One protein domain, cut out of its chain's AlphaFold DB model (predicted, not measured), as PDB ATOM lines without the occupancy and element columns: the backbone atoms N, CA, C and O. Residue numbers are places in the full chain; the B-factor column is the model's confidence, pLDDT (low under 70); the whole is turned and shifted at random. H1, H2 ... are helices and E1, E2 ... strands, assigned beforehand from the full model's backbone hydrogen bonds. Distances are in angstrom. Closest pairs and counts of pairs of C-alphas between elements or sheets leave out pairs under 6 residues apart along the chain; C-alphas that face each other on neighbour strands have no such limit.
ATOM      1  N   TRP A   7      34.520 -23.038 -48.610       97.69
ATOM      2  CA  TRP A   7      35.920 -22.663 -48.470       97.69
ATOM      3  C   TRP A   7      36.276 -21.602 -49.508       97.69
ATOM      4  O   TRP A   7      36.192 -21.840 -50.715       97.69
ATOM      5  N   VAL A   8      36.676 -20.420 -49.053       98.25
ATOM      6  CA  VAL A   8      36.878 -19.251 -49.918       98.25
ATOM      7  C   VAL A   8      38.228 -18.588 -49.677       98.25
ATOM      8  O   VAL A   8      38.900 -18.859 -48.681       98.25
ATOM      9  N   ARG A   9      38.626 -17.701 -50.594       98.44
ATOM     10  CA  ARG A   9      39.755 -16.781 -50.430       98.44
ATOM     11  C   ARG A   9      39.249 -15.346 -50.387       98.44
ATOM     12  O   ARG A   9      38.499 -14.929 -51.273       98.44
ATOM     13  N   ILE A  10      39.711 -14.601 -49.392       98.56
ATOM     14  CA  ILE A  10      39.513 -13.156 -49.302       98.56
ATOM     15  C   ILE A  10      40.800 -12.411 -49.647       98.56
ATOM     16  O   ILE A  10      41.901 -12.952 -49.512       98.56
ATOM     17  N   HIS A  11      40.653 -11.161 -50.064       98.62
ATOM     18  CA  HIS A  11      41.737 -10.201 -50.235       98.62
ATOM     19  C   HIS A  11      41.461  -8.945 -49.415       98.62
ATOM     20  O   HIS A  11      40.323  -8.486 -49.331       98.62
ATOM     21  N   LYS A  12      42.501  -8.385 -48.800       98.31
ATOM     22  CA  LYS A  12      42.404  -7.147 -48.028       98.31
ATOM     23  C   LYS A  12      43.688  -6.340 -48.117       98.31
ATOM     24  O   LYS A  12      44.778  -6.876 -47.934       98.31
ATOM     25  N   ILE A  13      43.551  -5.030 -48.302       97.94
ATOM     26  CA  ILE A  13      44.648  -4.089 -48.059       97.94
ATOM     27  C   ILE A  13      44.716  -3.838 -46.551       97.94
ATOM     28  O   ILE A  13      43.785  -3.297 -45.960       97.94
ATOM     29  N   ILE A  14      45.813  -4.259 -45.927       97.25
ATOM     30  CA  ILE A  14      46.052  -4.114 -44.488       97.25
ATOM     31  C   ILE A  14      46.639  -2.740 -44.170       97.25
ATOM     32  O   ILE A  14      46.278  -2.151 -43.158       97.25
ATOM     33  N   LEU A  15      47.544  -2.242 -45.020       97.69
ATOM     34  CA  LEU A  15      48.137  -0.909 -44.901       97.69
ATOM     35  C   LEU A  15      48.258  -0.287 -46.286       97.69
ATOM     36  O   LEU A  15      48.843  -0.887 -47.189       97.69
ATOM     37  N   GLN A  16      47.775   0.937 -46.432       97.69
ATOM     38  CA  GLN A  16      48.070   1.769 -47.590       97.69
ATOM     39  C   GLN A  16      49.553   2.182 -47.593       97.69
ATOM     40  O   GLN A  16      50.190   2.185 -46.534       97.69
ATOM     41  N   PRO A  17      50.119   2.593 -48.745       96.81
ATOM     42  CA  PRO A  17      51.475   3.148 -48.828       96.81
ATOM     43  C   PRO A  17      51.781   4.206 -47.749       96.81
ATOM     44  O   PRO A  17      52.842   4.189 -47.129       96.81
ATOM     45  N   SER A  18      50.812   5.079 -47.449       95.38
ATOM     46  CA  SER A  18      50.921   6.131 -46.426       95.38
ATOM     47  C   SER A  18      50.999   5.621 -44.983       95.38
ATOM     48  O   SER A  18      51.381   6.372 -44.092       95.38
ATOM     49  N   GLU A  19      50.614   4.372 -44.743       96.44
ATOM     50  CA  GLU A  19      50.557   3.737 -43.422       96.44
ATOM     51  C   GLU A  19      51.737   2.773 -43.204       96.44
ATOM     52  O   GLU A  19      51.858   2.141 -42.151       96.44
ATOM     53  N   ARG A  20      52.632   2.641 -44.196       96.19
ATOM     54  CA  ARG A  20      53.832   1.799 -44.110       96.19
ATOM     55  C   ARG A  20      54.827   2.391 -43.114       96.19
ATOM     56  O   ARG A  20      55.003   3.602 -43.004       96.19
ATOM     57  N   ALA A  21      55.532   1.513 -42.407       94.56
ATOM     58  CA  ALA A  21      56.518   1.943 -41.427       94.56
ATOM     59  C   ALA A  21      57.681   2.708 -42.104       94.56
ATOM     60  O   ALA A  21      58.159   2.291 -43.164       94.56
ATOM     61  N   PRO A  22      58.191   3.797 -41.502       92.50
ATOM     62  CA  PRO A  22      59.176   4.676 -42.136       92.50
ATOM     63  C   PRO A  22      60.530   4.008 -42.422       92.50
ATOM     64  O   PRO A  22      61.304   4.521 -43.229       92.50
ATOM     65  N   GLN A  23      60.827   2.878 -41.783       96.19
ATOM     66  CA  GLN A  23      62.081   2.141 -41.924       96.19
ATOM     67  C   GLN A  23      62.075   1.059 -43.014       96.19
ATOM     68  O   GLN A  23      63.116   0.443 -43.234       96.19
ATOM     69  N   VAL A  24      60.944   0.780 -43.676       96.25
ATOM     70  CA  VAL A  24      60.948  -0.188 -44.788       96.25
ATOM     71  C   VAL A  24      61.676   0.401 -46.011       96.25
ATOM     72  O   VAL A  24      61.738   1.629 -46.141       96.25
ATOM     73  N   PRO A  25      62.243  -0.433 -46.900       96.94
ATOM     74  CA  PRO A  25      62.858   0.025 -48.144       96.94
ATOM     75  C   PRO A  25      61.928   0.909 -48.990       96.94
ATOM     76  O   PRO A  25      60.705   0.804 -48.907       96.94
ATOM     77  N   GLU A  26      62.510   1.801 -49.790       94.62
ATOM     78  CA  GLU A  26      61.759   2.833 -50.517       94.62
ATOM     79  C   GLU A  26      60.753   2.251 -51.519       94.62
ATOM     80  O   GLU A  26      59.615   2.700 -51.588       94.62
ATOM     81  N   ASP A  27      61.134   1.193 -52.231       96.00
ATOM     82  CA  ASP A  27      60.245   0.436 -53.117       96.00
ATOM     83  C   ASP A  27      59.040  -0.159 -52.362       96.00
ATOM     84  O   ASP A  27      57.900  -0.095 -52.812       96.00
ATOM     85  N   THR A  28      59.282  -0.658 -51.155       95.19
ATOM     86  CA  THR A  28      58.292  -1.282 -50.279       95.19
ATOM     87  C   THR A  28      57.328  -0.265 -49.651       95.19
ATOM     88  O   THR A  28      56.221  -0.636 -49.246       95.19
ATOM     89  N   LYS A  29      57.721   1.011 -49.541       95.38
ATOM     90  CA  LYS A  29      56.836   2.105 -49.097       95.38
ATOM     91  C   LYS A  29      55.829   2.515 -50.161       95.38
ATOM     92  O   LYS A  29      54.765   3.009 -49.813       95.38
ATOM     93  N   GLN A  30      56.171   2.341 -51.435       96.19
ATOM     94  CA  GLN A  30      55.364   2.826 -52.557       96.19
ATOM     95  C   GLN A  30      54.162   1.928 -52.873       96.19
ATOM     96  O   GLN A  30      53.304   2.317 -53.663       96.19
ATOM     97  N   VAL A  31      54.078   0.751 -52.251       97.12
ATOM     98  CA  VAL A  31      53.026  -0.241 -52.491       97.12
ATOM     99  C   VAL A  31      52.285  -0.600 -51.197       97.12
ATOM    100  O   VAL A  31      52.869  -0.527 -50.108       97.12
ATOM    101  N   PRO A  32      50.994  -0.964 -51.282       97.69
ATOM    102  CA  PRO A  32      50.227  -1.403 -50.122       97.69
ATOM    103  C   PRO A  32      50.759  -2.719 -49.535       97.69
ATOM    104  O   PRO A  32      51.404  -3.524 -50.206       97.69
ATOM    105  N   LEU A  33      50.447  -2.953 -48.260       97.62
ATOM    106  CA  LEU A  33      50.515  -4.284 -47.666       97.62
ATOM    107  C   LEU A  33      49.194  -4.996 -47.907       97.62
ATOM    108  O   LEU A  33      48.169  -4.597 -47.357       97.62
ATOM    109  N   GLU A  34      49.238  -6.065 -48.682       97.94
ATOM    110  CA  GLU A  34      48.065  -6.844 -49.057       97.94
ATOM    111  C   GLU A  34      48.082  -8.212 -48.371       97.94
ATOM    112  O   GLU A  34      49.138  -8.809 -48.151       97.94
ATOM    113  N   MET A  35      46.899  -8.704 -48.021       97.69
ATOM    114  CA  MET A  35      46.683 -10.002 -47.401       97.69
ATOM    115  C   MET A  35      45.713 -10.808 -48.249       97.69
ATOM    116  O   MET A  35      44.643 -10.326 -48.613       97.69
ATOM    117  N   TRP A  36      46.078 -12.063 -48.487       97.69
ATOM    118  CA  TRP A  36      45.159 -13.093 -48.937       97.69
ATOM    119  C   TRP A  36      45.049 -14.125 -47.839       97.69
ATOM    120  O   TRP A  36      46.065 -14.677 -47.414       97.69
ATOM    121  N   ASP A  37      43.827 -14.398 -47.410       97.38
ATOM    122  CA  ASP A  37      43.566 -15.432 -46.419       97.38
ATOM    123  C   ASP A  37      42.431 -16.339 -46.885       97.38
ATOM    124  O   ASP A  37      41.677 -16.002 -47.805       97.38
ATOM    125  N   LYS A  38      42.353 -17.529 -46.296       97.38
ATOM    126  CA  LYS A  38      41.368 -18.548 -46.639       97.38
ATOM    127  C   LYS A  38      40.618 -18.986 -45.398       97.38
ATOM    128  O   LYS A  38      41.199 -19.175 -44.330       97.38
ATOM    129  N   GLY A  39      39.326 -19.207 -45.564       97.50
ATOM    130  CA  GLY A  39      38.472 -19.609 -44.464       97.50
ATOM    131  C   GLY A  39      37.110 -20.080 -44.927       97.50
ATOM    132  O   GLY A  39      36.783 -20.046 -46.116       97.50
ATOM    133  N   PHE A  40      36.319 -20.514 -43.957       97.88
ATOM    134  CA  PHE A  40      34.922 -20.857 -44.144       97.88
ATOM    135  C   PHE A  40      34.079 -19.588 -44.110       97.88
ATOM    136  O   PHE A  40      34.101 -18.840 -43.127       97.88
ATOM    137  N   LEU A  41      33.339 -19.354 -45.190       98.44
ATOM    138  CA  LEU A  41      32.465 -18.199 -45.337       98.44
ATOM    139  C   LEU A  41      31.364 -18.201 -44.263       98.44
ATOM    140  O   LEU A  41      30.715 -19.223 -44.041       98.44
ATOM    141  N   GLN A  42      31.136 -17.069 -43.594       98.44
ATOM    142  CA  GLN A  42      30.219 -17.010 -42.448       98.44
ATOM    143  C   GLN A  42      28.755 -16.719 -42.816       98.44
ATOM    144  O   GLN A  42      27.866 -17.036 -42.017       98.44
ATOM    145  N   GLU A  43      28.491 -16.196 -44.016       98.19
ATOM    146  CA  GLU A  43      27.165 -15.843 -44.553       98.19
ATOM    147  C   GLU A  43      27.139 -16.009 -46.084       98.19
ATOM    148  O   GLU A  43      28.188 -16.024 -46.713       98.19
ATOM    149  N   ASP A  44      25.966 -16.146 -46.704       98.50
ATOM    150  CA  ASP A  44      25.872 -16.211 -48.172       98.50
ATOM    151  C   ASP A  44      26.358 -14.892 -48.806       98.50
ATOM    152  O   ASP A  44      25.975 -13.819 -48.349       98.50
ATOM    153  N   ALA A  45      27.163 -14.963 -49.871       98.19
ATOM    154  CA  ALA A  45      27.768 -13.777 -50.494       98.19
ATOM    155  C   ALA A  45      28.052 -13.955 -51.995       98.19
ATOM    156  O   ALA A  45      27.934 -15.056 -52.546       98.19
ATOM    157  N   GLU A  46      28.438 -12.883 -52.681       98.38
ATOM    158  CA  GLU A  46      28.888 -12.891 -54.073       98.38
ATOM    159  C   GLU A  46      30.370 -12.504 -54.193       98.38
ATOM    160  O   GLU A  46      30.951 -11.876 -53.312       98.38
ATOM    161  N   ILE A  47      31.018 -12.917 -55.289       98.25
ATOM    162  CA  ILE A  47      32.393 -12.483 -55.574       98.25
ATOM    163  C   ILE A  47      32.402 -10.953 -55.693       98.25
ATOM    164  O   ILE A  47      31.627 -10.393 -56.464       98.25
ATOM    165  N   GLY A  48      33.310 -10.303 -54.968       98.25
ATOM    166  CA  GLY A  48      33.421  -8.848 -54.868       98.25
ATOM    167  C   GLY A  48      32.808  -8.251 -53.599       98.25
ATOM    168  O   GLY A  48      33.097  -7.094 -53.302       98.25
ATOM    169  N   ASP A  49      32.026  -9.016 -52.832       98.31
ATOM    170  CA  ASP A  49      31.465  -8.543 -51.564       98.31
ATOM    171  C   ASP A  49      32.525  -8.509 -50.453       98.31
ATOM    172  O   ASP A  49      33.437  -9.337 -50.414       98.31
ATOM    173  N   GLU A  50      32.373  -7.581 -49.506       98.38
ATOM    174  CA  GLU A  50      33.100  -7.627 -48.234       98.38
ATOM    175  C   GLU A  50      32.451  -8.689 -47.340       98.38
ATOM    176  O   GLU A  50      31.270  -8.598 -47.002       98.38
ATOM    177  N   VAL A  51      33.220  -9.706 -46.955       98.56
ATOM    178  CA  VAL A  51      32.721 -10.868 -46.213       98.56
ATOM    179  C   VAL A  51      33.532 -11.126 -44.955       98.56
ATOM    180  O   VAL A  51      34.646 -10.631 -44.789       98.56
ATOM    181  N   THR A  52      32.975 -11.961 -44.080       98.69
ATOM    182  CA  THR A  52      33.674 -12.517 -42.919       98.69
ATOM    183  C   THR A  52      33.942 -14.004 -43.138       98.69
ATOM    184  O   THR A  52      33.055 -14.747 -43.571       98.69
ATOM    185  N   ILE A  53      35.156 -14.444 -42.812       98.56
ATOM    186  CA  ILE A  53      35.576 -15.847 -42.852       98.56
ATOM    187  C   ILE A  53      36.085 -16.311 -41.486       98.56
ATOM    188  O   ILE A  53      36.580 -15.513 -40.691       98.56
ATOM    189  N   GLU A  54      36.006 -17.616 -41.240       98.06
ATOM    190  CA  GLU A  54      36.687 -18.282 -40.125       98.06
ATOM    191  C   GLU A  54      37.813 -19.169 -40.668       98.06
ATOM    192  O   GLU A  54      37.577 -20.057 -41.492       98.06
ATOM    193  N   THR A  55      39.049 -18.924 -40.241       95.56
ATOM    194  CA  THR A  55      40.214 -19.701 -40.682       95.56
ATOM    195  C   THR A  55      40.258 -21.071 -40.001       95.56
ATOM    196  O   THR A  55      39.640 -21.296 -38.963       95.56
ATOM    197  N   VAL A  56      41.065 -21.999 -40.524       90.69
ATOM    198  CA  VAL A  56      41.267 -23.327 -39.898       90.69
ATOM    199  C   VAL A  56      41.859 -23.265 -38.485       90.69
ATOM    200  O   VAL A  56      41.787 -24.244 -37.749       90.69
ATOM    201  N   THR A  57      42.441 -22.127 -38.094       88.81
ATOM    202  CA  THR A  57      42.952 -21.891 -36.735       88.81
ATOM    203  C   THR A  57      41.937 -21.184 -35.830       88.81
ATOM    204  O   THR A  57      42.317 -20.746 -34.750       88.81
ATOM    205  N   GLY A  58      40.687 -21.003 -36.270       91.31
ATOM    206  CA  GLY A  58      39.619 -20.364 -35.492       91.31
ATOM    207  C   GLY A  58      39.688 -18.833 -35.431       91.31
ATOM    208  O   GLY A  58      39.067 -18.228 -34.562       91.31
ATOM    209  N   ARG A  59      40.454 -18.178 -36.315       95.25
ATOM    210  CA  ARG A  59      40.471 -16.707 -36.400       95.25
ATOM    211  C   ARG A  59      39.326 -16.221 -37.272       95.25
ATOM    212  O   ARG A  59      39.048 -16.825 -38.303       95.25
ATOM    213  N   THR A  60      38.730 -15.096 -36.900       97.81
ATOM    214  CA  THR A  60      37.770 -14.381 -37.742       97.81
ATOM    215  C   THR A  60      38.480 -13.262 -38.489       97.81
ATOM    216  O   THR A  60      39.096 -12.405 -37.860       97.81
ATOM    217  N   GLU A  61      38.376 -13.256 -39.813       98.00
ATOM    218  CA  GLU A  61      38.973 -12.231 -40.674       98.00
ATOM    219  C   GLU A  61      37.932 -11.677 -41.651       98.00
ATOM    220  O   GLU A  61      36.979 -12.368 -42.018       98.00
ATOM    221  N   THR A  62      38.124 -10.427 -42.082       98.31
ATOM    222  CA  THR A  62      37.286  -9.781 -43.103       98.31
ATOM    223  C   THR A  62      38.095  -9.441 -44.340       98.31
ATOM    224  O   THR A  62      39.300  -9.192 -44.247       98.31
ATOM    225  N   GLY A  63      37.427  -9.386 -45.483       98.38
ATOM    226  CA  GLY A  63      37.992  -8.875 -46.722       98.38
ATOM    227  C   GLY A  63      37.060  -9.107 -47.899       98.38
ATOM    228  O   GLY A  63      35.982  -9.687 -47.761       98.38
ATOM    229  N   THR A  64      37.511  -8.698 -49.077       98.69
ATOM    230  CA  THR A  64      36.767  -8.869 -50.320       98.69
ATOM    231  C   THR A  64      36.833 -10.322 -50.775       98.69
ATOM    232  O   THR A  64      37.921 -10.883 -50.914       98.69
ATOM    233  N   LEU A  65      35.683 -10.942 -51.027       98.56
ATOM    234  CA  LEU A  65      35.575 -12.306 -51.530       98.56
ATOM    235  C   LEU A  65      36.037 -12.378 -52.990       98.56
ATOM    236  O   LEU A  65      35.405 -11.792 -53.863       98.56
ATOM    237  N   ILE A  66      37.111 -13.118 -53.276       98.12
ATOM    238  CA  ILE A  66      37.694 -13.158 -54.632       98.12
ATOM    239  C   ILE A  66      37.640 -14.531 -55.303       98.12
ATOM    240  O   ILE A  66      37.706 -14.614 -56.527       98.12
ATOM    241  N   GLU A  67      37.531 -15.615 -54.535       97.31
ATOM    242  CA  GLU A  67      37.606 -16.973 -55.075       97.31
ATOM    243  C   GLU A  67      36.890 -17.968 -54.153       97.31
ATOM    244  O   GLU A  67      36.965 -17.858 -52.928       97.31
ATOM    245  N   VAL A  68      36.243 -18.976 -54.740       97.12
ATOM    246  CA  VAL A  68      35.701 -20.147 -54.033       97.12
ATOM    247  C   VAL A  68      36.515 -21.379 -54.405       97.12
ATOM    248  O   VAL A  68      36.909 -21.533 -55.559       97.12
ATOM    249  N   ASN A  69      36.758 -22.262 -53.438       95.06
ATOM    250  CA  ASN A  69      37.566 -23.470 -53.601       95.06
ATOM    251  C   ASN A  69      38.953 -23.186 -54.222       95.06
ATOM    252  O   ASN A  69      39.322 -23.788 -55.236       95.06
ATOM    253  N   PRO A  70      39.726 -22.262 -53.609       93.69
ATOM    254  CA  PRO A  70      40.990 -21.777 -54.141       93.69
ATOM    255  C   PRO A  70      42.037 -22.872 -54.349       93.69
ATOM    256  O   PRO A  70      42.291 -23.677 -53.448       93.69
ATOM    257  N   TYR A  71      42.735 -22.828 -55.483       91.12
ATOM    258  CA  TYR A  71      43.869 -23.708 -55.788       91.12
ATOM    259  C   TYR A  71      45.000 -22.946 -56.498       91.12
ATOM    260  O   TYR A  71      44.863 -21.769 -56.828       91.12
ATOM    261  N   TYR A  72      46.161 -23.585 -56.652       86.75
ATOM    262  CA  TYR A  72      47.278 -23.021 -57.412       86.75
ATOM    263  C   TYR A  72      47.233 -23.549 -58.843       86.75
ATOM    264  O   TYR A  72      47.232 -24.761 -59.052       86.75
ATOM    265  N   GLU A  73      47.244 -22.651 -59.825       85.44
ATOM    266  CA  GLU A  73      47.218 -23.033 -61.244       85.44
ATOM    267  C   GLU A  73      48.549 -23.634 -61.720       85.44
ATOM    268  O   GLU A  73      48.578 -24.441 -62.649       85.44
ATOM    269  N   HIS A  74      49.651 -23.301 -61.045       81.81
ATOM    270  CA  HIS A  74      50.988 -23.834 -61.312       81.81
ATOM    271  C   HIS A  74      51.210 -25.193 -60.617       81.81
ATOM    272  O   HIS A  74      52.080 -25.316 -59.770       81.81
ATOM    273  N   ASP A  75      50.364 -26.158 -61.001       72.62
ATOM    274  CA  ASP A  75      50.498 -27.629 -60.918       72.62
ATOM    275  C   ASP A  75      50.371 -28.421 -59.594       72.62
ATOM    276  O   ASP A  75      50.628 -29.624 -59.578       72.62
ATOM    277  N   PHE A  76      49.763 -27.875 -58.539       81.44
ATOM    278  CA  PHE A  76      49.458 -28.643 -57.306       81.44
ATOM    279  C   PHE A  76      48.101 -29.376 -57.305       81.44
ATOM    280  O   PHE A  76      47.617 -29.815 -56.261       81.44
ATOM    281  N   GLY A  77      47.476 -29.519 -58.476       88.19
ATOM    282  CA  GLY A  77      46.137 -30.087 -58.621       88.19
ATOM    283  C   GLY A  77      45.012 -29.122 -58.223       88.19
ATOM    284  O   GLY A  77      45.235 -27.977 -57.831       88.19
ATOM    285  N   LYS A  78      43.768 -29.587 -58.377       91.94
ATOM    286  CA  LYS A  78      42.569 -28.835 -57.976       91.94
ATOM    287  C   LYS A  78      42.336 -28.951 -56.471       91.94
ATOM    288  O   LYS A  78      42.843 -29.864 -55.826       91.94
ATOM    289  N   PHE A  79      41.517 -28.052 -55.934       92.81
ATOM    290  CA  PHE A  79      41.058 -28.133 -54.551       92.81
ATOM    291  C   PHE A  79      40.324 -29.458 -54.272       92.81
ATOM    292  O   PHE A  79      39.451 -29.863 -55.041       92.81
ATOM    293  N   VAL A  80      40.682 -30.110 -53.159       93.69
ATOM    294  CA  VAL A  80      40.089 -31.366 -52.673       93.69
ATOM    295  C   VAL A  80      39.485 -31.104 -51.285       93.69
ATOM    296  O   VAL A  80      40.245 -30.974 -50.319       93.69
ATOM    297  N   PRO A  81      38.149 -30.991 -51.154       92.06
ATOM    298  CA  PRO A  81      37.497 -30.589 -49.903       92.06
ATOM    299  C   PRO A  81      37.750 -31.561 -48.745       92.06
ATOM    300  O   PRO A  81      37.843 -31.144 -47.590       92.06
ATOM    301  N   GLU A  82      37.936 -32.849 -49.038       94.31
ATOM    302  CA  GLU A  82      38.214 -33.889 -48.050       94.31
ATOM    303  C   GLU A  82      39.500 -33.611 -47.260       94.31
ATOM    304  O   GLU A  82      39.583 -33.972 -46.087       94.31
ATOM    305  N   LEU A  83      40.482 -32.918 -47.853       92.69
ATOM    306  CA  LEU A  83      41.729 -32.575 -47.164       92.69
ATOM    307  C   LEU A  83      41.504 -31.612 -45.990       92.69
ATOM    308  O   LEU A  83      42.186 -31.740 -44.976       92.69
ATOM    309  N   LEU A  84      40.526 -30.700 -46.074       92.25
ATOM    310  CA  LEU A  84      40.171 -29.819 -44.951       92.25
ATOM    311  C   LEU A  84      39.518 -30.601 -43.809       92.25
ATOM    312  O   LEU A  84      39.810 -30.367 -42.636       92.25
ATOM    313  N   ALA A  85      38.642 -31.550 -44.149       91.38
ATOM    314  CA  ALA A  85      37.993 -32.404 -43.160       91.38
ATOM    315  C   ALA A  85      39.019 -33.290 -42.436       91.38
ATOM    316  O   ALA A  85      38.979 -33.402 -41.209       91.38
ATOM    317  N   ILE A  86      39.962 -33.873 -43.183       93.50
ATOM    318  CA  ILE A  86      41.050 -34.686 -42.634       93.50
ATOM    319  C   ILE A  86      41.967 -33.838 -41.745       93.50
ATOM    320  O   ILE A  86      42.273 -34.276 -40.638       93.50
ATOM    321  N   ASP A  87      42.362 -32.625 -42.159       89.75
ATOM    322  CA  ASP A  87      43.188 -31.728 -41.329       89.75
ATOM    323  C   ASP A  87      42.528 -31.458 -39.969       89.75
ATOM    324  O   ASP A  87      43.147 -31.682 -38.926       89.75
ATOM    325  N   LYS A  88      41.239 -31.088 -39.961       87.38
ATOM    326  CA  LYS A  88      40.492 -30.834 -38.720       87.38
ATOM    327  C   LYS A  88      40.434 -32.068 -37.813       87.38
ATOM    328  O   LYS A  88      40.638 -31.950 -36.604       87.38
ATOM    329  N   GLN A  89      40.191 -33.253 -38.380       90.88
ATOM    330  CA  GLN A  89      40.166 -34.511 -37.625       90.88
ATOM    331  C   GLN A  89      41.536 -34.844 -37.027       90.88
ATOM    332  O   GLN A  89      41.639 -35.119 -35.832       90.88
ATOM    333  N   VAL A  90      42.594 -34.787 -37.839       92.00
ATOM    334  CA  VAL A  90      43.962 -35.105 -37.412       92.00
ATOM    335  C   VAL A  90      44.422 -34.141 -36.324       92.00
ATOM    336  O   VAL A  90      44.992 -34.583 -35.327       92.00
ATOM    337  N   ARG A  91      44.119 -32.842 -36.450       86.75
ATOM    338  CA  ARG A  91      44.406 -31.857 -35.398       86.75
ATOM    339  C   ARG A  91      43.698 -32.188 -34.091       86.75
ATOM    340  O   ARG A  91      44.343 -32.170 -33.046       86.75
ATOM    341  N   GLY A  92      42.415 -32.540 -34.154       86.62
ATOM    342  CA  GLY A  92      41.649 -32.959 -32.980       86.62
ATOM    343  C   GLY A  92      42.250 -34.185 -32.284       86.62
ATOM    344  O   GLY A  92      42.375 -34.186 -31.062       86.62
ATOM    345  N   ILE A  93      42.679 -35.190 -33.057       90.38
ATOM    346  CA  ILE A  93      43.283 -36.432 -32.543       90.38
ATOM    347  C   ILE A  93      44.656 -36.175 -31.907       90.38
ATOM    348  O   ILE A  93      44.945 -36.709 -30.839       90.38
ATOM    349  N   LEU A  94      45.515 -35.398 -32.571       90.69
ATOM    350  CA  LEU A  94      46.917 -35.242 -32.168       90.69
ATOM    351  C   LEU A  94      47.135 -34.161 -31.107       90.69
ATOM    352  O   LEU A  94      48.078 -34.269 -30.327       90.69
ATOM    353  N   PHE A  95      46.289 -33.128 -31.076       83.44
ATOM    354  CA  PHE A  95      46.478 -31.953 -30.220       83.44
ATOM    355  C   PHE A  95      45.318 -31.707 -29.243       83.44
ATOM    356  O   PHE A  95      45.274 -30.654 -28.618       83.44
ATOM    357  N   GLY A  96      44.415 -32.680 -29.066       68.69
ATOM    358  CA  GLY A  96      43.424 -32.677 -27.983       68.69
ATOM    359  C   GLY A  96      42.288 -31.675 -28.178       68.69
ATOM    360  O   GLY A  96      42.055 -30.846 -27.302       68.69
TER     361      GLY A  96
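AT A GLANCE: This is residues 7 to 96 of the 100 residues of the protein "2-amino-4-ketopentanoate thiolase" of Clostridiales bacterium (UniProt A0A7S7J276). A small closed barrel of four strands, of which E2 and E4 bend, makes the body; E1 and E2 run on from it side by side as a two-stranded arm, with the loop and little helix H1 at the arm's tip. At the opposite end of the domain the longer helix H2 lies off the barrel, reached by a long looping link whose residues 72 to 77 stick out. The printed part has 90 residues, with E1, H1, E2, E3, E4 and H2 along the chain, of mixed class, and the ring E1, E2, E3, E4 is antiparallel throughout. The whole is loose, with a radius of gyration of the C-alphas of 16.3 A and spans of 45 by 33 by 29 A.

IN THESE COORDINATES: E1, residues 7 to 15, is 25.2 A long and begins at C-alpha 7 (35.920, -22.663, -48.470). E2, residues 33 to 41, is 22.9 A long, E3, residues 50 to 54, 13.9 A, and E4, residues 60 to 68, 17.4 A. H1 is residues 26 to 29, 5.2 A; H2, residues 82 to 95, 19.7 A, ends at C-alpha 95 (46.478, -31.953, -30.220).

HOW THE PARTS SIT: E1 and E2 are antiparallel at 153 degrees, with N 10 and O 37 2.9 A apart. E2 bends by 56 degrees at residue 38 and pairs with E3, N 40 to O 54 at 2.8 A. The hairpin E3 and E4 has N 53 and O 61 at 2.9 A. E4 bends by 93 degrees at residue 64 and closes the barrel on E1, N 64 to O 11 at 2.8 A. Neither helix is on the barrel; H1 and H2 are apart. In H2 every O i to N i+4 pair is within hydrogen-bond range; H1 is too short for one.

THE WHOLE: The C-alphas of Glu 26 and Ile 93, the two farthest apart, are 47.0 A apart. The printed part has no cut. The link from E4 to H2, 13 residues, is long. Mean pLDDT of the printed part is 94.4; residue 96 is under 70.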